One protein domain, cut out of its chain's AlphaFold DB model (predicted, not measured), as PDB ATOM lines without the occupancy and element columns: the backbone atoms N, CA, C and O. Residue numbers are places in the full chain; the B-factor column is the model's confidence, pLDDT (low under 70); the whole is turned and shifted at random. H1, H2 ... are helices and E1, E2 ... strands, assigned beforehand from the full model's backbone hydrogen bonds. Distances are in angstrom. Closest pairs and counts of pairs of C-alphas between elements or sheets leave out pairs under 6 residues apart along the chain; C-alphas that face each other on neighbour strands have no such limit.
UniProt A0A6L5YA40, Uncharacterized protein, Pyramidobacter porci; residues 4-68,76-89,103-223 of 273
ATOM      1  N   LEU A   4     128.767 135.716  98.939       82.69
ATOM      2  CA  LEU A   4     130.140 135.233  98.808       82.69
ATOM      3  C   LEU A   4     131.012 136.180  97.995       82.69
ATOM      4  O   LEU A   4     132.138 136.456  98.403       82.69
ATOM      5  N   LEU A   5     130.481 136.768  96.921       81.44
ATOM      6  CA  LEU A   5     131.216 137.782  96.156       81.44
ATOM      7  C   LEU A   5     131.461 139.069  96.955       81.44
ATOM      8  O   LEU A   5     132.450 139.756  96.707       81.44
ATOM      9  N   SER A   6     130.589 139.392  97.919       87.19
ATOM     10  CA  SER A   6     130.804 140.522  98.833       87.19
ATOM     11  C   SER A   6     131.910 140.262  99.860       87.19
ATOM     12  O   SER A   6     132.585 141.196 100.279       87.19
ATOM     13  N   LEU A   7     132.113 138.996 100.237       87.69
ATOM     14  CA  LEU A   7     133.094 138.588 101.244       87.69
ATOM     15  C   LEU A   7     134.451 138.217 100.635       87.69
ATOM     16  O   LEU A   7     135.468 138.330 101.313       87.69
ATOM     17  N   CYS A   8     134.486 137.740  99.387       83.38
ATOM     18  CA  CYS A   8     135.708 137.289  98.728       83.38
ATOM     19  C   CYS A   8     136.345 138.424  97.908       83.38
ATOM     20  O   CYS A   8     135.754 138.865  96.913       83.38
ATOM     21  N   PRO A   9     137.549 138.906  98.270       85.25
ATOM     22  CA  PRO A   9     138.250 139.924  97.490       85.25
ATOM     23  C   PRO A   9     138.675 139.404  96.112       85.25
ATOM     24  O   PRO A   9     138.838 138.202  95.906       85.25
ATOM     25  N   GLN A  10     138.882 140.309  95.152       83.38
ATOM     26  CA  GLN A  10     139.395 139.932  93.831       83.38
ATOM     27  C   GLN A  10     140.764 139.246  93.930       83.38
ATOM     28  O   GLN A  10     141.612 139.629  94.734       83.38
ATOM     29  N   GLY A  11     140.974 138.231  93.092       78.62
ATOM     30  CA  GLY A  11     142.204 137.439  93.045       78.62
ATOM     31  C   GLY A  11     142.397 136.476  94.220       78.62
ATOM     32  O   GLY A  11     143.472 135.891  94.335       78.62
ATOM     33  N   GLN A  12     141.402 136.316  95.099       81.81
ATOM     34  CA  GLN A  12     141.530 135.522  96.319       81.81
ATOM     35  C   GLN A  12     140.650 134.271  96.335       81.81
ATOM     36  O   GLN A  12     139.759 134.058  95.511       81.81
ATOM     37  N   LYS A  13     140.940 133.430  97.329       79.38
ATOM     38  CA  LYS A  13     140.195 132.234  97.704       79.38
ATOM     39  C   LYS A  13     139.649 132.424  99.115       79.38
ATOM     40  O   LYS A  13     140.427 132.635 100.038       79.38
ATOM     41  N   LEU A  14     138.341 132.282  99.290       77.81
ATOM     42  CA  LEU A  14     137.668 132.357 100.582       77.81
ATOM     43  C   LEU A  14     137.003 131.020 100.904       77.81
ATOM     44  O   LEU A  14     136.142 130.548 100.167       77.81
ATOM     45  N   LYS A  15     137.369 130.430 102.041       81.00
ATOM     46  CA  LYS A  15     136.570 129.388 102.696       81.00
ATOM     47  C   LYS A  15     135.788 130.052 103.817       81.00
ATOM     48  O   LYS A  15     136.385 130.770 104.615       81.00
ATOM     49  N   THR A  16     134.484 129.835 103.873       80.38
ATOM     50  CA  THR A  16     133.636 130.437 104.906       80.38
ATOM     51  C   THR A  16     132.495 129.495 105.280       80.38
ATOM     52  O   THR A  16     132.449 128.355 104.818       80.38
ATOM     53  N   SER A  17     131.612 129.960 106.154       81.62
ATOM     54  CA  SER A  17     130.429 129.252 106.614       81.62
ATOM     55  C   SER A  17     129.243 130.213 106.600       81.62
ATOM     56  O   SER A  17     129.340 131.325 107.121       81.62
ATOM     57  N   LEU A  18     128.143 129.805 105.973       81.31
ATOM     58  CA  LEU A  18     126.877 130.528 105.973       81.31
ATOM     59  C   LEU A  18     125.928 129.832 106.942       81.31
ATOM     60  O   LEU A  18     125.641 128.644 106.784       81.31
ATOM     61  N   ALA A  19     125.454 130.569 107.942       87.00
ATOM     62  CA  ALA A  19     124.463 130.067 108.882       87.00
ATOM     63  C   ALA A  19     123.121 129.830 108.178       87.00
ATOM     64  O   ALA A  19     122.676 130.664 107.387       87.00
ATOM     65  N   VAL A  20     122.498 128.692 108.479       78.38
ATOM     66  CA  VAL A  20     121.156 128.316 108.007       78.38
ATOM     67  C   VAL A  20     120.195 128.226 109.181       78.38
ATOM     68  O   VAL A  20     119.111 128.790 109.142       78.38
ATOM     69  N   HIS A  21     120.634 127.534 110.226       77.00
ATOM     70  CA  HIS A  21     119.935 127.336 111.486       77.00
ATOM     71  C   HIS A  21     120.988 127.307 112.602       77.00
ATOM     72  O   HIS A  21     122.176 127.149 112.315       77.00
ATOM     73  N   GLU A  22     120.583 127.390 113.869       74.00
ATOM     74  CA  GLU A  22     121.497 127.322 115.027       74.00
ATOM     75  C   GLU A  22     122.440 126.107 114.984       74.00
ATOM     76  O   GLU A  22     123.573 126.154 115.457       74.00
ATOM     77  N   THR A  23     121.983 125.021 114.362       74.62
ATOM     78  CA  THR A  23     122.675 123.730 114.280       74.62
ATOM     79  C   THR A  23     123.168 123.376 112.874       74.62
ATOM     80  O   THR A  23     123.723 122.292 112.680       74.62
ATOM     81  N   ALA A  24     122.978 124.249 111.878       72.94
ATOM     82  CA  ALA A  24     123.260 123.931 110.480       72.94
ATOM     83  C   ALA A  24     123.915 125.089 109.723       72.94
ATOM     84  O   ALA A  24     123.502 126.247 109.807       72.94
ATOM     85  N   THR A  25     124.921 124.747 108.918       77.81
ATOM     86  CA  THR A  25     125.653 125.701 108.085       77.81
ATOM     87  C   THR A  25     125.926 125.132 106.697       77.81
ATOM     88  O   THR A  25     126.055 123.919 106.522       77.81
ATOM     89  N   ILE A  26     126.051 126.019 105.710       76.44
ATOM     90  CA  ILE A  26     126.610 125.711 104.391       76.44
ATOM     91  C   ILE A  26     128.082 126.135 104.436       76.44
ATOM     92  O   ILE A  26     128.339 127.288 104.777       76.44
ATOM     93  N   PRO A  27     129.055 125.272 104.098       77.00
ATOM     94  CA  PRO A  27     130.472 125.634 104.066       77.00
ATOM     95  C   PRO A  27     130.958 125.945 102.638       77.00
ATOM     96  O   PRO A  27     131.569 125.079 101.995       77.00
ATOM     97  N   PRO A  28     130.703 127.148 102.088       76.88
ATOM     98  CA  PRO A  28     131.062 127.423 100.717       76.88
ATOM     99  C   PRO A  28     132.553 127.689 100.516       76.88
ATOM    100  O   PRO A  28     133.270 128.186 101.393       76.88
ATOM    101  N   LEU A  29     133.001 127.412  99.293       76.81
ATOM    102  CA  LEU A  29     134.303 127.829  98.787       76.81
ATOM    103  C   LEU A  29     134.103 128.846  97.668       76.81
ATOM    104  O   LEU A  29     133.577 128.518  96.610       76.81
ATOM    105  N   CYS A  30     134.576 130.066  97.878       80.19
ATOM    106  CA  CYS A  30     134.600 131.087  96.848       80.19
ATOM    107  C   CYS A  30     136.016 131.230  96.283       80.19
ATOM    108  O   CYS A  30     136.981 131.344  97.041       80.19
ATOM    109  N   LEU A  31     136.149 131.217  94.959       79.75
ATOM    110  CA  LEU A  31     137.323 131.765  94.279       79.75
ATOM    111  C   LEU A  31     136.854 133.003  93.538       79.75
ATOM    112  O   LEU A  31     135.757 133.005  92.986       79.75
ATOM    113  N   ARG A  32     137.672 134.046  93.503       80.44
ATOM    114  CA  ARG A  32     137.370 135.228  92.710       80.44
ATOM    115  C   ARG A  32     138.554 135.564  91.829       80.44
ATOM    116  O   ARG A  32     139.675 135.722  92.305       80.44
ATOM    117  N   GLY A  33     138.294 135.707  90.534       76.88
ATOM    118  CA  GLY A  33     139.291 136.154  89.570       76.88
ATOM    119  C   GLY A  33     139.885 137.518  89.928       76.88
ATOM    120  O   GLY A  33     139.267 138.329  90.618       76.88
ATOM    121  N   ALA A  34     141.094 137.784  89.429       80.94
ATOM    122  CA  ALA A  34     141.748 139.093  89.546       80.94
ATOM    123  C   ALA A  34     141.127 140.166  88.627       80.94
ATOM    124  O   ALA A  34     141.522 141.326  88.664       80.94
ATOM    125  N   SER A  35     140.191 139.778  87.765       81.75
ATOM    126  CA  SER A  35     139.511 140.653  86.814       81.75
ATOM    127  C   SER A  35     138.019 140.348  86.825       81.75
ATOM    128  O   SER A  35     137.613 139.256  87.234       81.75
ATOM    129  N   ALA A  36     137.212 141.317  86.395       82.75
ATOM    130  CA  ALA A  36     135.781 141.112  86.214       82.75
ATOM    131  C   ALA A  36     135.523 140.002  85.181       82.75
ATOM    132  O   ALA A  36     136.272 139.852  84.215       82.75
ATOM    133  N   GLY A  37     134.471 139.225  85.407       85.44
ATOM    134  CA  GLY A  37     134.089 138.079  84.594       85.44
ATOM    135  C   GLY A  37     132.800 137.459  85.131       85.44
ATOM    136  O   GLY A  37     132.297 137.925  86.160       85.44
ATOM    137  N   PRO A  38     132.267 136.436  84.452       90.44
ATOM    138  CA  PRO A  38     131.018 135.813  84.856       90.44
ATOM    139  C   PRO A  38     131.178 135.004  86.149       90.44
ATOM    140  O   PRO A  38     132.270 134.545  86.506       90.44
ATOM    141  N   THR A  39     130.060 134.808  86.835       89.44
ATOM    142  CA  THR A  39     129.946 134.027  88.065       89.44
ATOM    143  C   THR A  39     129.320 132.669  87.767       89.44
ATOM    144  O   THR A  39     128.184 132.596  87.300       89.44
ATOM    145  N   LEU A  40     130.042 131.597  88.096       89.75
ATOM    146  CA  LEU A  40     129.562 130.218  88.017       89.75
ATOM    147  C   LEU A  40     129.356 129.663  89.432       89.75
ATOM    148  O   LEU A  40     130.283 129.641  90.250       89.75
ATOM    149  N   VAL A  41     128.151 129.165  89.700       88.56
ATOM    150  CA  VAL A  41     127.856 128.375  90.899       88.56
ATOM    151  C   VAL A  41     127.903 126.894  90.556       88.56
ATOM    152  O   VAL A  41     127.309 126.453  89.575       88.56
ATOM    153  N   VAL A  42     128.609 126.134  91.388       84.06
ATOM    154  CA  VAL A  42     128.659 124.670  91.331       84.06
ATOM    155  C   VAL A  42     128.073 124.147  92.639       84.06
ATOM    156  O   VAL A  42     128.533 124.544  93.716       84.06
ATOM    157  N   THR A  43     127.060 123.291  92.557       80.12
ATOM    158  CA  THR A  43     126.464 122.615  93.719       80.12
ATOM    159  C   THR A  43     126.719 121.115  93.659       80.12
ATOM    160  O   THR A  43     126.791 120.530  92.583       80.12
ATOM    161  N   THR A  44     126.901 120.503  94.828       74.69
ATOM    162  CA  THR A  44     127.116 119.058  95.012       74.69
ATOM    163  C   THR A  44     126.595 118.643  96.390       74.69
ATOM    164  O   THR A  44     126.548 119.472  97.307       74.69
ATOM    165  N   GLY A  45     126.299 117.353  96.575       63.75
ATOM    166  CA  GLY A  45     125.957 116.792  97.889       63.75
ATOM    167  C   GLY A  45     124.500 117.026  98.281       63.75
ATOM    168  O   GLY A  45     124.174 117.091  99.464       63.75
ATOM    169  N   MET A  46     123.621 117.175  97.291       57.69
ATOM    170  CA  MET A  46     122.188 117.326  97.524       57.69
ATOM    171  C   MET A  46     121.555 116.006  97.985       57.69
ATOM    172  O   MET A  46     120.540 116.040  98.683       57.69
ATOM    173  N   HIS A  47     122.178 114.865  97.668       54.06
ATOM    174  CA  HIS A  47     121.760 113.544  98.134       54.06
ATOM    175  C   HIS A  47     122.821 112.844  99.001       54.06
ATOM    176  O   HIS A  47     124.027 112.951  98.775       54.06
ATOM    177  N   ASP A  48     122.346 112.062  99.978       38.81
ATOM    178  CA  ASP A  48     123.145 111.346 100.992       38.81
ATOM    179  C   ASP A  48     124.030 110.212 100.418       38.81
ATOM    180  O   ASP A  48     124.714 109.513 101.155       38.81
ATOM    181  N   CYS A  49     124.032 109.990  99.107       40.00
ATOM    182  CA  CYS A  49     124.863 109.008  98.400       40.00
ATOM    183  C   CYS A  49     125.894 109.674  97.465       40.00
ATOM    184  O   CYS A  49     126.790 109.011  96.947       40.00
ATOM    185  N   GLU A  50     125.863 111.005  97.334       49.66
ATOM    186  CA  GLU A  50     126.750 111.788  96.459       49.66
ATOM    187  C   GLU A  50     128.095 112.145  97.111       49.66
ATOM    188  O   GLU A  50     128.913 112.855  96.515       49.66
ATOM    189  N   PHE A  51     128.345 111.652  98.333       39.28
ATOM    190  CA  PHE A  51     129.516 111.940  99.179       39.28
ATOM    191  C   PHE A  51     130.863 111.857  98.450       39.28
ATOM    192  O   PHE A  51     131.813 112.558  98.792       39.28
ATOM    193  N   VAL A  52     130.922 111.041  97.406       39.88
ATOM    194  CA  VAL A  52     132.097 110.759  96.586       39.88
ATOM    195  C   VAL A  52     132.508 111.937  95.671       39.88
ATOM    196  O   VAL A  52     133.603 111.944  95.110       39.88
ATOM    197  N   ARG A  53     131.684 112.986  95.541       48.38
ATOM    198  CA  ARG A  53     131.950 114.145  94.661       48.38
ATOM    199  C   ARG A  53     132.516 115.378  95.370       48.38
ATOM    200  O   ARG A  53     133.300 116.120  94.782       48.38
ATOM    201  N   ALA A  54     132.230 115.546  96.663       44.47
ATOM    202  CA  ALA A  54     132.688 116.695  97.449       44.47
ATOM    203  C   ALA A  54     134.212 116.707  97.722       44.47
ATOM    204  O   ALA A  54     134.790 117.765  97.999       44.47
ATOM    205  N   GLU A  55     134.889 115.555  97.656       43.97
ATOM    206  CA  GLU A  55     136.348 115.481  97.829       43.97
ATOM    207  C   GLU A  55     137.127 115.941  96.587       43.97
ATOM    208  O   GLU A  55     138.241 116.453  96.725       43.97
ATOM    209  N   ASP A  56     136.531 115.856  95.391       44.78
ATOM    210  CA  ASP A  56     137.219 116.127  94.126       44.78
ATOM    211  C   ASP A  56     136.997 117.556  93.587       44.78
ATOM    212  O   ASP A  56     137.888 118.111  92.937       44.78
ATOM    213  N   ASP A  57     135.904 118.231  93.968       45.28
ATOM    214  CA  ASP A  57     135.765 119.693  93.803       45.28
ATOM    215  C   ASP A  57     136.901 120.426  94.527       45.28
ATOM    216  O   ASP A  57     137.504 121.383  94.029       45.28
ATOM    217  N   ARG A  58     137.304 119.908  95.692       45.59
ATOM    218  CA  ARG A  58     138.500 120.397  96.384       45.59
ATOM    219  C   ARG A  58     139.766 120.161  95.557       45.59
ATOM    220  O   ARG A  58     140.680 120.973  95.670       45.59
ATOM    221  N   LEU A  59     139.847 119.112  94.735       41.03
ATOM    222  CA  LEU A  59     141.006 118.798  93.888       41.03
ATOM    223  C   LEU A  59     141.075 119.683  92.635       41.03
ATOM    224  O   LEU A  59     142.146 120.225  92.344       41.03
ATOM    225  N   LEU A  60     139.942 119.900  91.956       48.09
ATOM    226  CA  LEU A  60     139.806 120.862  90.852       48.09
ATOM    227  C   LEU A  60     140.273 122.263  91.273       48.09
ATOM    228  O   LEU A  60     140.953 122.958  90.519       48.09
ATOM    229  N   PHE A  61     139.997 122.643  92.524       46.94
ATOM    230  CA  PHE A  61     140.230 123.995  93.039       46.94
ATOM    231  C   PHE A  61     141.397 124.123  94.032       46.94
ATOM    232  O   PHE A  61     141.662 125.212  94.559       46.94
ATOM    233  N   ARG A  62     142.137 123.038  94.307       40.47
ATOM    234  CA  ARG A  62     143.430 123.079  95.024       40.47
ATOM    235  C   ARG A  62     144.564 123.521  94.106       40.47
ATOM    236  O   ARG A  62     145.380 124.328  94.538       40.47
ATOM    237  N   ARG A  63     144.588 123.061  92.850       39.88
ATOM    238  CA  ARG A  63     145.627 123.439  91.868       39.88
ATOM    239  C   ARG A  63     145.612 124.921  91.494       39.88
ATOM    240  O   ARG A  63     146.662 125.467  91.190       39.88
ATOM    241  N   ALA A  64     144.459 125.579  91.579       41.62
ATOM    242  CA  ALA A  64     144.342 127.011  91.309       41.62
ATOM    243  C   ALA A  64     144.979 127.913  92.394       41.62
ATOM    244  O   ALA A  64     145.116 129.109  92.167       41.62
ATOM    245  N   GLY A  65     145.346 127.375  93.569       36.03
ATOM    246  CA  GLY A  65     145.767 128.172  94.733       36.03
ATOM    247  C   GLY A  65     147.159 127.881  95.305       36.03
ATOM    248  O   GLY A  65     147.525 128.500  96.300       36.03
ATOM    249  N   SER A  66     147.940 126.949  94.748       28.73
ATOM    250  CA  SER A  66     149.296 126.666  95.241       28.73
ATOM    251  C   SER A  66     150.334 127.499  94.488       28.73
ATOM    252  O   SER A  66     150.818 127.093  93.432       28.73
ATOM    253  N   GLY A  67     150.670 128.665  95.038       30.84
ATOM    254  CA  GLY A  67     151.832 129.445  94.626       30.84
ATOM    255  C   GLY A  67     153.128 128.714  94.977       30.84
ATOM    256  O   GLY A  67     153.530 128.670  96.134       30.84
ATOM    257  N   GLY A  68     153.774 128.150  93.961       25.11
ATOM    258  CA  GLY A  68     155.175 127.751  93.961       25.11
ATOM    259  C   GLY A  68     155.747 128.151  92.607       25.11
ATOM    260  O   GLY A  68     155.167 127.824  91.573       25.11
ATOM    261  N   ALA A  76     143.025 133.057  84.456       26.27
ATOM    262  CA  ALA A  76     141.634 132.758  84.131       26.27
ATOM    263  C   ALA A  76     140.788 133.032  85.378       26.27
ATOM    264  O   ALA A  76     141.057 132.508  86.462       26.27
ATOM    265  N   ALA A  77     139.844 133.958  85.240       26.80
ATOM    266  CA  ALA A  77     138.996 134.456  86.303       26.80
ATOM    267  C   ALA A  77     138.047 133.351  86.746       26.80
ATOM    268  O   ALA A  77     137.017 133.105  86.127       26.80
ATOM    269  N   ILE A  78     138.391 132.688  87.841       31.00
ATOM    270  CA  ILE A  78     137.443 131.792  88.455       31.00
ATOM    271  C   ILE A  78     136.587 132.602  89.427       31.00
ATOM    272  O   ILE A  78     137.024 132.874  90.538       31.00
ATOM    273  N   GLY A  79     135.403 133.032  88.992       25.67
ATOM    274  CA  GLY A  79     134.308 133.443  89.871       25.67
ATOM    275  C   GLY A  79     133.570 132.197  90.351       25.67
ATOM    276  O   GLY A  79     132.593 131.787  89.738       25.67
ATOM    277  N   GLN A  80     134.087 131.546  91.388       36.47
ATOM    278  CA  GLN A  80     133.465 130.402  92.042       36.47
ATOM    279  C   GLN A  80     132.701 130.849  93.270       36.47
ATOM    280  O   GLN A  80     133.220 131.586  94.100       36.47
ATOM    281  N   SER A  81     131.513 130.303  93.442       33.97
ATOM    282  CA  SER A  81     130.895 130.104  94.744       33.97
ATOM    283  C   SER A  81     130.396 128.662  94.770       33.97
ATOM    284  O   SER A  81     129.419 128.331  94.108       33.97
ATOM    285  N   LEU A  82     131.134 127.790  95.454       40.12
ATOM    286  CA  LEU A  82     130.792 126.393  95.720       40.12
ATOM    287  C   LEU A  82     129.863 126.365  96.928       40.12
ATOM    288  O   LEU A  82     130.274 126.847  97.976       40.12
ATOM    289  N   GLY A  83     128.668 125.795  96.822       34.00
ATOM    290  CA  GLY A  83     127.821 125.473  97.971       34.00
ATOM    291  C   GLY A  83     127.775 123.960  98.144       34.00
ATOM    292  O   GLY A  83     127.173 123.281  97.320       34.00
ATOM    293  N   ILE A  84     128.422 123.428  99.185       38.44
ATOM    294  CA  ILE A  84     128.215 122.031  99.585       38.44
ATOM    295  C   ILE A  84     126.981 122.024 100.471       38.44
ATOM    296  O   ILE A  84     127.018 122.570 101.576       38.44
ATOM    297  N   LEU A  85     125.901 121.404 100.011       35.09
ATOM    298  CA  LEU A  85     124.835 121.041 100.920       35.09
ATOM    299  C   LEU A  85     125.246 119.758 101.654       35.09
ATOM    300  O   LEU A  85     125.714 118.811 101.039       35.09
ATOM    301  N   ARG A  86     125.109 119.717 102.980       33.28
ATOM    302  CA  ARG A  86     125.050 118.461 103.737       33.28
ATOM    303  C   ARG A  86     123.756 118.464 104.525       33.28
ATOM    304  O   ARG A  86     123.603 119.276 105.436       33.28
ATOM    305  N   ARG A  87     122.858 117.528 104.227       33.38
ATOM    306  CA  ARG A  87     121.855 117.106 105.204       33.38
ATOM    307  C   ARG A  87     122.622 116.466 106.365       33.38
ATOM    308  O   ARG A  87     123.383 115.521 106.162       33.38
ATOM    309  N   SER A  88     122.516 117.020 107.574       31.91
ATOM    310  CA  SER A  88     123.002 116.299 108.750       31.91
ATOM    311  C   SER A  88     121.997 115.186 109.047       31.91
ATOM    312  O   SER A  88     120.785 115.408 109.081       31.91
ATOM    313  N   GLN A  89     122.499 113.958 109.186       33.34
ATOM    314  CA  GLN A  89     121.710 112.843 109.682       33.34
ATOM    315  C   GLN A  89     121.329 113.119 111.135       33.34
ATOM    316  O   GLN A  89     122.075 112.813 112.060       33.34
ATOM    317  N   PHE A 103     112.066 124.205  97.417       84.94
ATOM    318  CA  PHE A 103     112.024 125.530  96.804       84.94
ATOM    319  C   PHE A 103     110.586 125.917  96.395       84.94
ATOM    320  O   PHE A 103     109.876 125.070  95.841       84.94
ATOM    321  N   PRO A 104     110.160 127.180  96.592       85.56
ATOM    322  CA  PRO A 104     110.893 128.256  97.272       85.56
ATOM    323  C   PRO A 104     111.145 127.954  98.754       85.56
ATOM    324  O   PRO A 104     110.357 127.259  99.400       85.56
ATOM    325  N   GLY A 105     112.266 128.457  99.270       86.31
ATOM    326  CA  GLY A 105     112.617 128.288 100.676       86.31
ATOM    327  C   GLY A 105     111.790 129.177 101.604       86.31
ATOM    328  O   GLY A 105     111.160 130.138 101.174       86.31
ATOM    329  N   SER A 106     111.830 128.881 102.904       89.69
ATOM    330  CA  SER A 106     111.193 129.685 103.951       89.69
ATOM    331  C   SER A 106     112.129 129.834 105.156       89.69
ATOM    332  O   SER A 106     112.637 128.811 105.624       89.69
ATOM    333  N   PRO A 107     112.352 131.055 105.685       91.31
ATOM    334  CA  PRO A 107     113.181 131.267 106.875       91.31
ATOM    335  C   PRO A 107     112.560 130.662 108.143       91.31
ATOM    336  O   PRO A 107     113.284 130.241 109.040       91.31
ATOM    337  N   ASP A 108     111.232 130.537 108.178       90.94
ATOM    338  CA  ASP A 108     110.477 129.958 109.298       90.94
ATOM    339  C   ASP A 108     110.037 128.508 109.012       90.94
ATOM    340  O   ASP A 108     109.203 127.940 109.714       90.94
ATOM    341  N   GLY A 109     110.546 127.919 107.925       86.75
ATOM    342  CA  GLY A 109     110.192 126.575 107.488       86.75
ATOM    343  C   GLY A 109     111.000 125.470 108.165       86.75
ATOM    344  O   GLY A 109     111.769 125.676 109.101       86.75
ATOM    345  N   THR A 110     110.862 124.258 107.629       84.81
ATOM    346  CA  THR A 110     111.746 123.137 107.972       84.81
ATOM    347  C   THR A 110     113.207 123.481 107.678       84.81
ATOM    348  O   THR A 110     113.496 124.330 106.835       84.81
ATOM    349  N   LEU A 111     114.152 122.749 108.275       80.56
ATOM    350  CA  LEU A 111     115.584 122.944 108.014       80.56
ATOM    351  C   LEU A 111     115.932 122.946 106.508       80.56
ATOM    352  O   LEU A 111     116.788 123.707 106.064       80.56
ATOM    353  N   SER A 112     115.244 122.124 105.708       76.56
ATOM    354  CA  SER A 112     115.466 122.066 104.256       76.56
ATOM    355  C   SER A 112     114.916 123.301 103.530       76.56
ATOM    356  O   SER A 112     115.529 123.774 102.575       76.56
ATOM    357  N   GLN A 113     113.803 123.870 104.001       85.06
ATOM    358  CA  GLN A 113     113.262 125.130 103.485       85.06
ATOM    359  C   GLN A 113     114.111 126.336 103.911       85.06
ATOM    360  O   GLN A 113     114.331 127.230 103.098       85.06
ATOM    361  N   GLN A 114     114.631 126.351 105.140       86.25
ATOM    362  CA  GLN A 114     115.557 127.386 105.621       86.25
ATOM    363  C   GLN A 114     116.848 127.391 104.813       86.25
ATOM    364  O   GLN A 114     117.366 128.433 104.417       86.25
ATOM    365  N   LEU A 115     117.352 126.202 104.507       83.56
ATOM    366  CA  LEU A 115     118.484 126.037 103.623       83.56
ATOM    367  C   LEU A 115     118.197 126.577 102.217       83.56
ATOM    368  O   LEU A 115     118.993 127.359 101.695       83.56
ATOM    369  N   ALA A 116     117.091 126.153 101.602       86.25
ATOM    370  CA  ALA A 116     116.687 126.635 100.286       86.25
ATOM    371  C   ALA A 116     116.573 128.168 100.274       86.25
ATOM    372  O   ALA A 116     117.043 128.812  99.338       86.25
ATOM    373  N   TYR A 117     116.062 128.749 101.365       91.31
ATOM    374  CA  TYR A 117     115.974 130.192 101.557       91.31
ATOM    375  C   TYR A 117     117.361 130.845 101.587       91.31
ATOM    376  O   TYR A 117     117.597 131.821 100.880       91.31
ATOM    377  N   VAL A 118     118.322 130.295 102.335       89.44
ATOM    378  CA  VAL A 118     119.701 130.815 102.348       89.44
ATOM    379  C   VAL A 118     120.354 130.723 100.968       89.44
ATOM    380  O   VAL A 118     121.002 131.680 100.545       89.44
ATOM    381  N   VAL A 119     120.183 129.613 100.248       89.00
ATOM    382  CA  VAL A 119     120.723 129.449  98.888       89.00
ATOM    383  C   VAL A 119     120.131 130.497  97.943       89.00
ATOM    384  O   VAL A 119     120.871 131.224  97.279       89.00
ATOM    385  N   GLU A 120     118.810 130.633  97.928       91.56
ATOM    386  CA  GLU A 120     118.114 131.602  97.088       91.56
ATOM    387  C   GLU A 120     118.526 133.044  97.406       91.56
ATOM    388  O   GLU A 120     118.881 133.801  96.505       91.56
ATOM    389  N   GLN A 121     118.536 133.427  98.683       92.81
ATOM    390  CA  GLN A 121     118.765 134.817  99.083       92.81
ATOM    391  C   GLN A 121     120.245 135.214  99.072       92.81
ATOM    392  O   GLN A 121     120.578 136.368  98.795       92.81
ATOM    393  N   GLN A 122     121.157 134.289  99.389       90.38
ATOM    394  CA  GLN A 122     122.578 134.609  99.572       90.38
ATOM    395  C   GLN A 122     123.468 134.153  98.413       90.38
ATOM    396  O   GLN A 122     124.513 134.774  98.195       90.38
ATOM    397  N   ILE A 123     123.079 133.112  97.664       88.75
ATOM    398  CA  ILE A 123     123.907 132.518  96.602       88.75
ATOM    399  C   ILE A 123     123.418 132.900  95.204       88.75
ATOM    400  O   ILE A 123     124.238 133.289  94.384       88.75
ATOM    401  N   TYR A 124     122.122 132.838  94.900       91.50
ATOM    402  CA  TYR A 124     121.636 133.116  93.535       91.50
ATOM    403  C   TYR A 124     121.867 134.545  93.010       91.50
ATOM    404  O   TYR A 124     122.108 134.689  91.808       91.50
ATOM    405  N   PRO A 125     121.823 135.622  93.823       91.69
ATOM    406  CA  PRO A 125     121.839 136.972  93.269       91.69
ATOM    407  C   PRO A 125     123.122 137.297  92.493       91.69
ATOM    408  O   PRO A 125     124.194 137.346  93.082       91.69
ATOM    409  N   GLY A 126     123.014 137.633  91.205       86.31
ATOM    410  CA  GLY A 126     124.162 138.030  90.372       86.31
ATOM    411  C   GLY A 126     125.011 136.864  89.855       86.31
ATOM    412  O   GLY A 126     126.175 137.066  89.521       86.31
ATOM    413  N   VAL A 127     124.453 135.654  89.830       90.69
ATOM    414  CA  VAL A 127     125.081 134.478  89.223       90.69
ATOM    415  C   VAL A 127     124.694 134.388  87.744       90.69
ATOM    416  O   VAL A 127     123.526 134.536  87.396       90.69
ATOM    417  N   ASP A 128     125.674 134.128  86.877       93.50
ATOM    418  CA  ASP A 128     125.469 134.039  85.425       93.50
ATOM    419  C   ASP A 128     125.093 132.630  84.962       93.50
ATOM    420  O   ASP A 128     124.471 132.462  83.908       93.50
ATOM    421  N   PHE A 129     125.512 131.612  85.716       95.81
ATOM    422  CA  PHE A 129     125.216 130.218  85.422       95.81
ATOM    423  C   PHE A 129     125.310 129.342  86.678       95.81
ATOM    424  O   PHE A 129     126.185 129.552  87.522       95.81
ATOM    425  N   LEU A 130     124.467 128.311  86.765       94.31
ATOM    426  CA  LEU A 130     124.552 127.275  87.799       94.31
ATOM    427  C   LEU A 130     124.656 125.877  87.183       94.31
ATOM    428  O   LEU A 130     123.902 125.520  86.279       94.31
ATOM    429  N   ILE A 131     125.573 125.064  87.699       92.00
ATOM    430  CA  ILE A 131     125.624 123.625  87.432       92.00
ATOM    431  C   ILE A 131     125.416 122.850  88.732       92.00
ATOM    432  O   ILE A 131     126.137 123.055  89.708       92.00
ATOM    433  N   ASP A 132     124.430 121.959  88.721       88.56
ATOM    434  CA  ASP A 132     124.102 121.076  89.837       88.56
ATOM    435  C   ASP A 132     124.638 119.669  89.555       88.56
ATOM    436  O   ASP A 132     124.253 119.034  88.572       88.56
ATOM    437  N   LEU A 133     125.595 119.204  90.355       83.81
ATOM    438  CA  LEU A 133     126.298 117.941  90.140       83.81
ATOM    439  C   LEU A 133     125.643 116.827  90.962       83.81
ATOM    440  O   LEU A 133     125.931 116.691  92.148       83.81
ATOM    441  N   HIS A 134     124.871 115.956  90.308       81.06
ATOM    442  CA  HIS A 134     124.191 114.818  90.946       81.06
ATOM    443  C   HIS A 134     124.815 113.474  90.589       81.06
ATOM    444  O   HIS A 134     125.343 113.280  89.486       81.06
ATOM    445  N   GLY A 135     124.830 112.571  91.557       69.62
ATOM    446  CA  GLY A 135     125.324 111.213  91.389       69.62
ATOM    447  C   GLY A 135     124.287 110.207  91.853       69.62
ATOM    448  O   GLY A 135     123.516 110.479  92.767       69.62
ATOM    449  N   ASP A 136     124.325 109.041  91.227       63.53
ATOM    450  CA  ASP A 136     123.409 107.948  91.524       63.53
ATOM    451  C   ASP A 136     123.482 107.458  92.964       63.53
ATOM    452  O   ASP A 136     124.544 107.449  93.602       63.53
ATOM    453  N   ASP A 137     122.349 106.930  93.422       60.72
ATOM    454  CA  ASP A 137     122.288 106.151  94.647       60.72
ATOM    455  C   ASP A 137     123.078 104.836  94.521       60.72
ATOM    456  O   ASP A 137     123.397 104.348  93.435       60.72
ATOM    457  N   ILE A 138     123.375 104.203  95.655       60.75
ATOM    458  CA  ILE A 138     124.129 102.942  95.733       60.75
ATOM    459  C   ILE A 138     123.489 101.790  94.931       60.75
ATOM    460  O   ILE A 138     124.145 100.783  94.678       60.75
ATOM    461  N   ASN A 139     122.223 101.943  94.529       57.44
ATOM    462  CA  ASN A 139     121.429 100.960  93.791       57.44
ATOM    463  C   ASN A 139     121.096 101.385  92.348       57.44
ATOM    464  O   ASN A 139     120.337 100.688  91.680       57.44
ATOM    465  N   GLU A 140     121.612 102.518  91.873       60.69
ATOM    466  CA  GLU A 140     121.320 103.057  90.543       60.69
ATOM    467  C   GLU A 140     122.576 103.010  89.661       60.69
ATOM    468  O   GLU A 140     123.669 103.342  90.109       60.69
ATOM    469  N   ASP A 141     122.436 102.544  88.418       72.62
ATOM    470  CA  ASP A 141     123.491 102.542  87.393       72.62
ATOM    471  C   ASP A 141     123.015 103.396  86.212       72.62
ATOM    472  O   ASP A 141     122.412 102.907  85.249       72.62
ATOM    473  N   LEU A 142     123.163 104.711  86.349       74.88
ATOM    474  CA  LEU A 142     122.642 105.691  85.416       74.88
ATOM    475  C   LEU A 142     123.680 106.004  84.350       74.88
ATOM    476  O   LEU A 142     124.818 106.410  84.591       74.88
ATOM    477  N   THR A 143     123.239 105.914  83.102       84.12
ATOM    478  CA  THR A 143     124.052 106.429  82.009       84.12
ATOM    479  C   THR A 143     124.190 107.951  82.147       84.12
ATOM    480  O   THR A 143     123.161 108.623  82.229       84.12
ATOM    481  N   PRO A 144     125.415 108.517  82.088       87.44
ATOM    482  CA  PRO A 144     125.634 109.952  82.210       87.44
ATOM    483  C   PRO A 144     124.680 110.786  81.351       87.44
ATOM    484  O   PRO A 144     124.559 110.564  80.141       87.44
ATOM    485  N   LEU A 145     124.021 111.770  81.956       92.69
ATOM    486  CA  LEU A 145     123.061 112.625  81.261       92.69
ATOM    487  C   LEU A 145     123.055 114.041  81.833       92.69
ATOM    488  O   LEU A 145     123.427 114.283  82.977       92.69
ATOM    489  N   VAL A 146     122.641 114.992  81.001       96.00
ATOM    490  CA  VAL A 146     122.480 116.393  81.395       96.00
ATOM    491  C   VAL A 146     121.011 116.757  81.305       96.00
ATOM    492  O   VAL A 146     120.414 116.640  80.232       96.00
ATOM    493  N   LEU A 147     120.430 117.247  82.396       97.00
ATOM    494  CA  LEU A 147     119.118 117.879  82.362       97.00
ATOM    495  C   LEU A 147     119.264 119.391  82.206       97.00
ATOM    496  O   LEU A 147     120.133 120.020  82.805       97.00
ATOM    497  N   PHE A 148     118.370 119.983  81.420       98.12
ATOM    498  CA  PHE A 148     118.241 121.432  81.303       98.12
ATOM    499  C   PHE A 148     116.771 121.850  81.459       98.12
ATOM    500  O   PHE A 148     115.871 121.100  81.054       98.12
ATOM    501  N   PRO A 149     116.495 123.027  82.046       97.69
ATOM    502  CA  PRO A 149     115.137 123.494  82.287       97.69
ATOM    503  C   PRO A 149     114.408 123.762  80.967       97.69
ATOM    504  O   PRO A 149     114.862 124.532  80.123       97.69
ATOM    505  N   ALA A 150     113.241 123.148  80.805       96.50
ATOM    506  CA  ALA A 150     112.301 123.390  79.712       96.50
ATOM    507  C   ALA A 150     111.051 124.163  80.164       96.50
ATOM    508  O   ALA A 150     110.257 124.570  79.321       96.50
ATOM    509  N   ALA A 151     110.877 124.342  81.475       95.00
ATOM    510  CA  ALA A 151     109.769 125.066  82.087       95.00
ATOM    511  C   ALA A 151     110.231 126.397  82.713       95.00
ATOM    512  O   ALA A 151     109.844 126.703  83.837       95.00
ATOM    513  N   ALA A 152     111.077 127.157  82.009       96.50
ATOM    514  CA  ALA A 152     111.582 128.478  82.400       96.50
ATOM    515  C   ALA A 152     111.379 129.493  81.256       96.50
ATOM    516  O   ALA A 152     110.809 129.146  80.217       96.50
ATOM    517  N   GLN A 153     111.828 130.739  81.438       97.94
ATOM    518  CA  GLN A 153     111.810 131.744  80.368       97.94
ATOM    519  C   GLN A 153     112.554 131.226  79.115       97.94
ATOM    520  O   GLN A 153     113.579 130.549  79.263       97.94
ATOM    521  N   PRO A 154     112.070 131.508  77.887       98.06
ATOM    522  CA  PRO A 154     112.639 130.948  76.657       98.06
ATOM    523  C   PRO A 154     114.153 131.148  76.509       98.06
ATOM    524  O   PRO A 154     114.859 130.219  76.118       98.06
ATOM    525  N   GLU A 155     114.661 132.323  76.865       98.00
ATOM    526  CA  GLU A 155     116.073 132.699  76.830       98.00
ATOM    527  C   GLU A 155     116.919 131.922  77.848       98.00
ATOM    528  O   GLU A 155     118.011 131.456  77.514       98.00
ATOM    529  N   VAL A 156     116.386 131.692  79.052       98.38
ATOM    530  CA  VAL A 156     117.022 130.880  80.098       98.38
ATOM    531  C   VAL A 156     117.126 129.436  79.623       98.38
ATOM    532  O   VAL A 156     118.215 128.865  79.591       98.38
ATOM    533  N   SER A 157     116.010 128.866  79.160       98.31
ATOM    534  CA  SER A 157     115.961 127.511  78.612       98.31
ATOM    535  C   SER A 157     116.875 127.333  77.394       98.31
ATOM    536  O   SER A 157     117.536 126.300  77.269       98.31
ATOM    537  N   ALA A 158     116.942 128.323  76.500       98.44
ATOM    538  CA  ALA A 158     117.806 128.287  75.324       98.44
ATOM    539  C   ALA A 158     119.293 128.307  75.706       98.44
ATOM    540  O   ALA A 158     120.048 127.454  75.233       98.44
ATOM    541  N   ARG A 159     119.705 129.209  76.607       98.50
ATOM    542  CA  ARG A 159     121.098 129.314  77.068       98.50
ATOM    543  C   ARG A 159     121.534 128.081  77.861       98.50
ATOM    544  O   ARG A 159     122.628 127.567  77.636       98.50
ATOM    545  N   SER A 160     120.665 127.554  78.722       98.69
ATOM    546  CA  SER A 160     120.882 126.279  79.413       98.69
ATOM    547  C   SER A 160     121.074 125.116  78.445       98.69
ATOM    548  O   SER A 160     121.985 124.306  78.613       98.69
ATOM    549  N   ARG A 161     120.232 125.030  77.407       98.50
ATOM    550  CA  ARG A 161     120.341 123.992  76.377       98.50
ATOM    551  C   ARG A 161     121.653 124.105  75.605       98.50
ATOM    552  O   ARG A 161     122.281 123.081  75.349       98.50
ATOM    553  N   GLU A 162     122.069 125.315  75.237       98.44
ATOM    554  CA  GLU A 162     123.332 125.528  74.527       98.44
ATOM    555  C   GLU A 162     124.532 125.070  75.366       98.44
ATOM    556  O   GLU A 162     125.382 124.329  74.866       98.44
ATOM    557  N   ALA A 163     124.559 125.427  76.653       98.12
ATOM    558  CA  ALA A 163     125.574 124.958  77.588       98.12
ATOM    559  C   ALA A 163     125.558 123.426  77.725       98.12
ATOM    560  O   ALA A 163     126.599 122.784  77.596       98.12
ATOM    561  N   ALA A 164     124.376 122.818  77.889       98.00
ATOM    562  CA  ALA A 164     124.211 121.365  77.973       98.00
ATOM    563  C   ALA A 164     124.743 120.627  76.729       98.00
ATOM    564  O   ALA A 164     125.224 119.495  76.821       98.00
ATOM    565  N   CYS A 165     124.698 121.256  75.549       97.69
ATOM    566  CA  CYS A 165     125.280 120.693  74.332       97.69
ATOM    567  C   CYS A 165     126.815 120.608  74.376       97.69
ATOM    568  O   CYS A 165     127.367 119.768  73.664       97.69
ATOM    569  N   ARG A 166     127.490 121.416  75.207       97.19
ATOM    570  CA  ARG A 166     128.957 121.433  75.360       97.19
ATOM    571  C   ARG A 166     129.488 120.341  76.285       97.19
ATOM    572  O   ARG A 166     130.674 120.024  76.223       97.19
ATOM    573  N   LEU A 167     128.643 119.772  77.143       94.69
ATOM    574  CA  LEU A 167     129.076 118.758  78.100       94.69
ATOM    575  C   LEU A 167     129.254 117.391  77.412       94.69
ATOM    576  O   LEU A 167     128.429 117.012  76.572       94.69
ATOM    577  N   PRO A 168     130.292 116.615  77.781       93.00
ATOM    578  CA  PRO A 168     130.566 115.278  77.259       93.00
ATOM    579  C   PRO A 168     129.618 114.226  77.866       93.00
ATOM    580  O   PRO A 168     130.059 113.219  78.416       93.00
ATOM    581  N   ALA A 169     128.306 114.437  77.782       91.12
ATOM    582  CA  ALA A 169     127.289 113.466  78.180       91.12
ATOM    583  C   ALA A 169     126.502 112.995  76.945       91.12
ATOM    584  O   ALA A 169     126.137 113.824  76.106       91.12
ATOM    585  N   PRO A 170     126.225 111.686  76.798       92.56
ATOM    586  CA  PRO A 170     125.498 111.165  75.643       92.56
ATOM    587  C   PRO A 170     124.077 111.734  75.546       92.56
ATOM    588  O   PRO A 170     123.641 112.099  74.453       92.56
ATOM    589  N   TYR A 171     123.384 111.904  76.674       94.94
ATOM    590  CA  TYR A 171     121.977 112.300  76.691       94.94
ATOM    591  C   TYR A 171     121.760 113.703  77.247       94.94
ATOM    592  O   TYR A 171     122.405 114.126  78.205       94.94
ATOM    593  N   ARG A 172     120.826 114.427  76.622       97.00
ATOM    594  CA  ARG A 172     120.334 115.732  77.073       97.00
ATOM    595  C   ARG A 172     118.829 115.624  77.250       97.00
ATOM    596  O   ARG A 172     118.121 115.321  76.289       97.00
ATOM    597  N   VAL A 173     118.349 115.874  78.459       96.75
ATOM    598  CA  VAL A 173     116.948 115.679  78.836       96.75
ATOM    599  C   VAL A 173     116.312 117.024  79.164       96.75
ATOM    600  O   VAL A 173     116.850 117.834  79.917       96.75
ATOM    601  N   ARG A 174     115.137 117.264  78.581       97.56
ATOM    602  CA  ARG A 174     114.302 118.420  78.916       97.56
ATOM    603  C   ARG A 174     113.643 118.168  80.265       97.56
ATOM    604  O   ARG A 174     112.863 117.228  80.385       97.56
ATOM    605  N   SER A 175     113.913 119.018  81.245       95.56
ATOM    606  CA  SER A 175     113.304 118.924  82.568       95.56
ATOM    607  C   SER A 175     112.165 119.922  82.746       95.56
ATOM    608  O   SER A 175     112.297 121.101  82.420       95.56
ATOM    609  N   SER A 176     111.049 119.462  83.305       95.19
ATOM    610  CA  SER A 176     109.937 120.309  83.747       95.19
ATOM    611  C   SER A 176     109.988 120.638  85.244       95.19
ATOM    612  O   SER A 176     109.028 121.200  85.770       95.19
ATOM    613  N   ALA A 177     111.068 120.273  85.946       91.19
ATOM    614  CA  ALA A 177     111.216 120.540  87.372       91.19
ATOM    615  C   ALA A 177     111.314 122.049  87.636       91.19
ATOM    616  O   ALA A 177     112.178 122.728  87.082       91.19
ATOM    617  N   LYS A 178     110.426 122.562  88.494       93.31
ATOM    618  CA  LYS A 178     110.396 123.978  88.900       93.31
ATOM    619  C   LYS A 178     110.873 124.208  90.331       93.31
ATOM    620  O   LYS A 178     111.434 125.253  90.613       93.31
ATOM    621  N   ASN A 179     110.681 123.219  91.201       89.81
ATOM    622  CA  ASN A 179     110.884 123.354  92.646       89.81
ATOM    623  C   ASN A 179     112.108 122.556  93.151       89.81
ATOM    624  O   ASN A 179     112.237 122.282  94.343       89.81
ATOM    625  N   SER A 180     112.994 122.142  92.240       87.75
ATOM    626  CA  SER A 180     114.344 121.659  92.563       87.75
ATOM    627  C   SER A 180     115.316 122.838  92.674       87.75
ATOM    628  O   SER A 180     114.985 123.941  92.251       87.75
ATOM    629  N   LEU A 181     116.540 122.609  93.164       87.12
ATOM    630  CA  LEU A 181     117.583 123.640  93.245       87.12
ATOM    631  C   LEU A 181     117.817 124.325  91.887       87.12
ATOM    632  O   LEU A 181     117.552 125.519  91.734       87.12
ATOM    633  N   TYR A 182     118.229 123.564  90.867       91.62
ATOM    634  CA  TYR A 182     118.477 124.121  89.530       91.62
ATOM    635  C   TYR A 182     117.197 124.593  88.816       91.62
ATOM    636  O   TYR A 182     117.255 125.501  87.984       91.62
ATOM    637  N   GLY A 183     116.048 123.975  89.118       94.50
ATOM    638  CA  GLY A 183     114.754 124.316  88.530       94.50
ATOM    639  C   GLY A 183     114.235 125.658  89.035       94.50
ATOM    640  O   GLY A 183     113.792 126.480  88.233       94.50
ATOM    641  N   TRP A 184     114.366 125.906  90.342       95.69
ATOM    642  CA  TRP A 184     113.989 127.168  90.976       95.69
ATOM    643  C   TRP A 184     114.927 128.289  90.552       95.69
ATOM    644  O   TRP A 184     114.468 129.350  90.147       95.69
ATOM    645  N   ALA A 185     116.233 128.018  90.503       94.56
ATOM    646  CA  ALA A 185     117.203 128.924  89.899       94.56
ATOM    647  C   ALA A 185     116.799 129.367  88.478       94.56
ATOM    648  O   ALA A 185     116.874 130.552  88.150       94.56
ATOM    649  N   ALA A 186     116.302 128.439  87.654       97.56
ATOM    650  CA  ALA A 186     115.792 128.770  86.327       97.56
ATOM    651  C   ALA A 186     114.504 129.614  86.370       97.56
ATOM    652  O   ALA A 186     114.326 130.478  85.512       97.56
ATOM    653  N   GLN A 187     113.625 129.417  87.365       97.19
ATOM    654  CA  GLN A 187     112.484 130.320  87.595       97.19
ATOM    655  C   GLN A 187     112.946 131.735  87.979       97.19
ATOM    656  O   GLN A 187     112.310 132.707  87.585       97.19
ATOM    657  N   CYS A 188     114.078 131.860  88.677       95.88
ATOM    658  CA  CYS A 188     114.706 133.139  89.022       95.88
ATOM    659  C   CYS A 188     115.463 133.804  87.853       95.88
ATOM    660  O   CYS A 188     116.156 134.797  88.071       95.88
ATOM    661  N   GLY A 189     115.374 133.277  86.626       97.06
ATOM    662  CA  GLY A 189     116.029 133.858  85.449       97.06
ATOM    663  C   GLY A 189     117.480 133.410  85.230       97.06
ATOM    664  O   GLY A 189     118.146 133.913  84.328       97.06
ATOM    665  N   MET A 190     117.992 132.469  86.032       96.69
ATOM    666  CA  MET A 190     119.374 131.994  85.934       96.69
ATOM    667  C   MET A 190     119.476 130.764  85.019       96.69
ATOM    668  O   MET A 190     118.834 129.749  85.292       96.69
ATOM    669  N   PRO A 191     120.309 130.785  83.962       98.31
ATOM    670  CA  PRO A 191     120.617 129.589  83.189       98.31
ATOM    671  C   PRO A 191     121.253 128.509  84.070       98.31
ATOM    672  O   PRO A 191     122.257 128.743  84.744       98.31
ATOM    673  N   THR A 192     120.662 127.316  84.058       97.62
ATOM    674  CA  THR A 192     121.129 126.170  84.842       97.62
ATOM    675  C   THR A 192     121.219 124.879  84.036       97.62
ATOM    676  O   THR A 192     120.520 124.717  83.031       97.62
ATOM    677  N   ILE A 193     122.052 123.944  84.488       97.38
ATOM    678  CA  ILE A 193     122.015 122.532  84.081       97.38
ATOM    679  C   ILE A 193     122.220 121.639  85.304       97.38
ATOM    680  O   ILE A 193     122.878 122.036  86.262       97.38
ATOM    681  N   LEU A 194     121.693 120.422  85.240       94.12
ATOM    682  CA  LEU A 194     121.994 119.361  86.194       94.12
ATOM    683  C   LEU A 194     122.777 118.276  85.461       94.12
ATOM    684  O   LEU A 194     122.353 117.822  84.396       94.12
ATOM    685  N   LEU A 195     123.932 117.897  86.000       91.12
ATOM    686  CA  LEU A 195     124.775 116.836  85.463       91.12
ATOM    687  C   LEU A 195     124.705 115.602  86.359       91.12
ATOM    688  O   LEU A 195     125.248 115.598  87.466       91.12
ATOM    689  N   GLU A 196     124.116 114.547  85.817       87.31
ATOM    690  CA  GLU A 196     124.071 113.227  86.428       87.31
ATOM    691  C   GLU A 196     125.276 112.403  85.975       87.31
ATOM    692  O   GLU A 196     125.491 112.190  84.775       87.31
ATOM    693  N   LEU A 197     126.073 111.925  86.929       80.75
ATOM    694  CA  LEU A 197     127.096 110.902  86.674       80.75
ATOM    695  C   LEU A 197     127.122 109.934  87.861       80.75
ATOM    696  O   LEU A 197     127.616 110.274  88.938       80.75
ATOM    697  N   GLY A 198     126.677 108.707  87.682       69.50
ATOM    698  CA  GLY A 198     126.813 107.705  88.720       69.50
ATOM    699  C   GLY A 198     126.934 106.318  88.129       69.50
ATOM    700  O   GLY A 198     126.701 106.109  86.945       69.50
ATOM    701  N   VAL A 199     127.438 105.421  88.970       61.53
ATOM    702  CA  VAL A 199     127.441 103.972  88.774       61.53
ATOM    703  C   VAL A 199     127.447 103.375  90.180       61.53
ATOM    704  O   VAL A 199     128.510 103.258  90.785       61.53
ATOM    705  N   LEU A 200     126.293 103.017  90.736       62.06
ATOM    706  CA  LEU A 200     126.138 102.249  91.982       62.06
ATOM    707  C   LEU A 200     126.879 102.849  93.191       62.06
ATOM    708  O   LEU A 200     127.568 102.137  93.926       62.06
ATOM    709  N   GLY A 201     126.837 104.175  93.352       61.16
ATOM    710  CA  GLY A 201     127.606 104.889  94.383       61.16
ATOM    711  C   GLY A 201     129.137 104.747  94.263       61.16
ATOM    712  O   GLY A 201     129.865 105.041  95.212       61.16
ATOM    713  N   ARG A 202     129.654 104.268  93.121       63.50
ATOM    714  CA  ARG A 202     131.085 104.031  92.889       63.50
ATOM    715  C   ARG A 202     131.788 105.254  92.326       63.50
ATOM    716  O   ARG A 202     131.262 106.023  91.523       63.50
ATOM    717  N   TRP A 203     133.067 105.339  92.669       65.44
ATOM    718  CA  TRP A 203     133.999 106.311  92.125       65.44
ATOM    719  C   TRP A 203     134.834 105.689  91.005       65.44
ATOM    720  O   TRP A 203     135.838 105.022  91.254       65.44
ATOM    721  N   ALA A 204     134.414 105.881  89.756       72.38
ATOM    722  CA  ALA A 204     135.197 105.447  88.603       72.38
ATOM    723  C   ALA A 204     136.057 106.612  88.066       72.38
ATOM    724  O   ALA A 204     135.515 107.696  87.826       72.38
ATOM    725  N   PRO A 205     137.365 106.410  87.795       76.81
ATOM    726  CA  PRO A 205     138.244 107.445  87.237       76.81
ATOM    727  C   PRO A 205     137.706 108.132  85.975       76.81
ATOM    728  O   PRO A 205     137.924 109.324  85.762       76.81
ATOM    729  N   GLU A 206     136.957 107.396  85.154       80.50
ATOM    730  CA  GLU A 206     136.304 107.927  83.956       80.50
ATOM    731  C   GLU A 206     135.194 108.942  84.282       80.50
ATOM    732  O   GLU A 206     135.077 109.957  83.594       80.50
ATOM    733  N   LEU A 207     134.415 108.732  85.350       78.69
ATOM    734  CA  LEU A 207     133.375 109.679  85.775       78.69
ATOM    735  C   LEU A 207     133.996 110.980  86.291       78.69
ATOM    736  O   LEU A 207     133.510 112.062  85.968       78.69
ATOM    737  N   ILE A 208     135.120 110.889  87.008       76.69
ATOM    738  CA  ILE A 208     135.898 112.063  87.423       76.69
ATOM    739  C   ILE A 208     136.372 112.830  86.195       76.69
ATOM    740  O   ILE A 208     136.173 114.039  86.099       76.69
ATOM    741  N   ARG A 209     137.005 112.132  85.243       81.06
ATOM    742  CA  ARG A 209     137.514 112.739  84.008       81.06
ATOM    743  C   ARG A 209     136.395 113.477  83.274       81.06
ATOM    744  O   ARG A 209     136.586 114.629  82.895       81.06
ATOM    745  N   ARG A 210     135.221 112.851  83.160       85.38
ATOM    746  CA  ARG A 210     134.032 113.421  82.520       85.38
ATOM    747  C   ARG A 210     133.460 114.618  83.282       85.38
ATOM    748  O   ARG A 210     133.092 115.601  82.646       85.38
ATOM    749  N   CYS A 211     133.432 114.584  84.615       83.88
ATOM    750  CA  CYS A 211     133.040 115.726  85.445       83.88
ATOM    751  C   CYS A 211     133.978 116.923  85.223       83.88
ATOM    752  O   CYS A 211     133.530 118.027  84.913       83.88
ATOM    753  N   ARG A 212     135.297 116.690  85.276       80.69
ATOM    754  CA  ARG A 212     136.310 117.732  85.038       80.69
ATOM    755  C   ARG A 212     136.192 118.325  83.635       80.69
ATOM    756  O   ARG A 212     136.193 119.544  83.490       80.69
ATOM    757  N   GLU A 213     136.059 117.480  82.617       85.88
ATOM    758  CA  GLU A 213     135.852 117.905  81.227       85.88
ATOM    759  C   GLU A 213     134.552 118.714  81.068       85.88
ATOM    760  O   GLU A 213     134.552 119.749  80.409       85.88
ATOM    761  N   SER A 214     133.471 118.315  81.747       90.19
ATOM    762  CA  SER A 214     132.197 119.049  81.757       90.19
ATOM    763  C   SER A 214     132.342 120.457  82.333       90.19
ATOM    764  O   SER A 214     131.871 121.419  81.728       90.19
ATOM    765  N   LEU A 215     133.023 120.591  83.474       85.56
ATOM    766  CA  LEU A 215     133.262 121.885  84.112       85.56
ATOM    767  C   LEU A 215     134.175 122.775  83.264       85.56
ATOM    768  O   LEU A 215     133.906 123.965  83.137       85.56
ATOM    769  N   HIS A 216     135.214 122.212  82.639       83.31
ATOM    770  CA  HIS A 216     136.059 122.951  81.698       83.31
ATOM    771  C   HIS A 216     135.268 123.456  80.488       83.31
ATOM    772  O   HIS A 216     135.291 124.652  80.222       83.31
ATOM    773  N   ASN A 217     134.498 122.594  79.821       91.81
ATOM    774  CA  ASN A 217     133.691 122.992  78.665       91.81
ATOM    775  C   ASN A 217     132.644 124.056  79.026       91.81
ATOM    776  O   ASN A 217     132.349 124.932  78.213       91.81
ATOM    777  N   LEU A 218     132.085 123.997  80.239       91.50
ATOM    778  CA  LEU A 218     131.163 125.015  80.734       91.50
ATOM    779  C   LEU A 218     131.876 126.345  81.017       91.50
ATOM    780  O   LEU A 218     131.386 127.395  80.614       91.50
ATOM    781  N   MET A 219     133.040 126.319  81.669       86.69
ATOM    782  CA  MET A 219     133.849 127.524  81.884       86.69
ATOM    783  C   MET A 219     134.281 128.159  80.553       86.69
ATOM    784  O   MET A 219     134.208 129.377  80.411       86.69
ATOM    785  N   ASP A 220     134.665 127.351  79.562       88.38
ATOM    786  CA  ASP A 220     134.976 127.800  78.201       88.38
ATOM    787  C   ASP A 220     133.752 128.444  77.533       88.38
ATOM    788  O   ASP A 220     133.857 129.527  76.960       88.38
ATOM    789  N   PHE A 221     132.576 127.817  77.646       94.62
ATOM    790  CA  PHE A 221     131.309 128.357  77.142       94.62
ATOM    791  C   PHE A 221     130.971 129.726  77.748       94.62
ATOM    792  O   PHE A 221     130.463 130.603  77.054       94.62
ATOM    793  N   LEU A 222     131.287 129.925  79.028       90.69
ATOM    794  CA  LEU A 222     131.095 131.194  79.725       90.69
ATOM    795  C   LEU A 222     132.207 132.216  79.438       90.69
ATOM    796  O   LEU A 222     132.112 133.352  79.891       90.69
ATOM    797  N   GLY A 223     133.263 131.853  78.704       89.06
ATOM    798  CA  GLY A 223     134.410 132.732  78.467       89.06
ATOM    799  C   GLY A 223     135.274 132.956  79.713       89.06
ATOM    800  O   GLY A 223     135.967 133.966  79.818       89.06
TER     801      GLY A 223
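Overview. This is residues 4 to 68, 76 to 89 and 103 to 223 of the 273 residues of an uncharacterized protein of Pyramidobacter porci (UniProt A0A6L5YA40). A twisted sheet of eight strands runs through the domain, with helices H4 and H6 over one face and H5 over the other. Beyond E1 and E4 the chain makes a smaller hairpin, E2 and E3, with H3 packed on it. The printed part has 200 residues, with six named helices and ten named strands in the order H1 E1 E2 E3 E4 E5 H2 E6 H3 E7 E8 H4 E9 H5 E10 H6, class mixed. The large sheet is mixed, in the order E1 E4 E6 E5 E7 E10 E8 E9. The whole is compact, with a radius of gyration of the C-alphas of 16.1 A and spans of 46 by 38 by 36 A.

Along the chain. The large sheet holds E1, residues 13 to 15; E4, 29 to 31; E6, 79 to 84, 16.2 A long; E5, 39 to 44, 16.7 A; E7, 129 to 134, 16.4 A; E10, 192 to 196; E8, 145 to 149; and E9, 171 to 175. E2 is residues 18 to 21 and E3 24 to 26. H1 is residues 4 to 7, from C-alpha 4 at (130.140, 135.233, 98.808); H2 54 to 60; H3 111 to 123, 17.1 A; H4 154 to 166, 18.9 A; H5 181 to 187; H6 205 to 221, 24.2 A, ending at C-alpha 221 (131.309, 128.357, 77.142).

Arrangement. E5 and E7 are parallel, with N 131 and O 41 2.9 A apart, within hydrogen-bond range, as are these pairs: E6 and E5, parallel, N 40 and O 79, 3.0 A; E7 and E10, parallel, N 195 and O 132, 2.8 A; E10 and E8, antiparallel, N 147 and O 194, 2.8 A; E8 and E9, parallel, N 173 and O 146, 2.8 A; E4 and E6, antiparallel, N 80 and O 31, 2.7 A; E1 and E4, antiparallel, N 14 and O 30, 2.8 A. E8, H4 and E9 form a strand-helix-strand unit, parallel neighbour strands joined through a helix, with a right-handed crossover. Three layers, helices on both faces of the sheet, are made by H4 and H6 on one face and H5 on the opposite face. H4 lies over E10 and E8 at a height over the sheet of 7.4 A, H5 over E10 at 7.4 A, and H6 over E5 and E7 at 9.4 A. H4 touches H6 with residues 163 to 166 alone, at a steep tilt of 49 degrees, opposite ways; their closest C-alphas, of Arg 166 and Asn 217, are 6.0 A apart. E1 runs on into E2 at 19 degrees, and E3 into E4 at 22 degrees. In the hairpin E2 and E3, N 18 and O 26 are within hydrogen-bond range at 2.8 A; the closest C-alphas of E2 and H3, of Val 20 and Leu 115, are 5.6 A apart. H1 only grazes the large sheet, as does H2 with residues 54 to 58. Every O i to N i+4 pair is within hydrogen-bond range in H3, H5 and H6, against 8 of 9 in H4 and 1 of 3 in H2, where 1 of 4 O i to N i+3 pairs is; H1 is too short for an i+4 pair.

Size, cuts and confidence. The two C-alphas farthest apart, of Gly 68 and Asp 108, are 47.3 A apart. Residues 69 to 75 and 90 to 102 are not printed, with gaps of 17.5 A and 20.5 A between C-alphas. Of the links that are printed whole, none is long. Mean pLDDT of the printed part is 77.3; residues 45 to 68, 76 to 89, 135 to 140 and 198 to 203 are under 70.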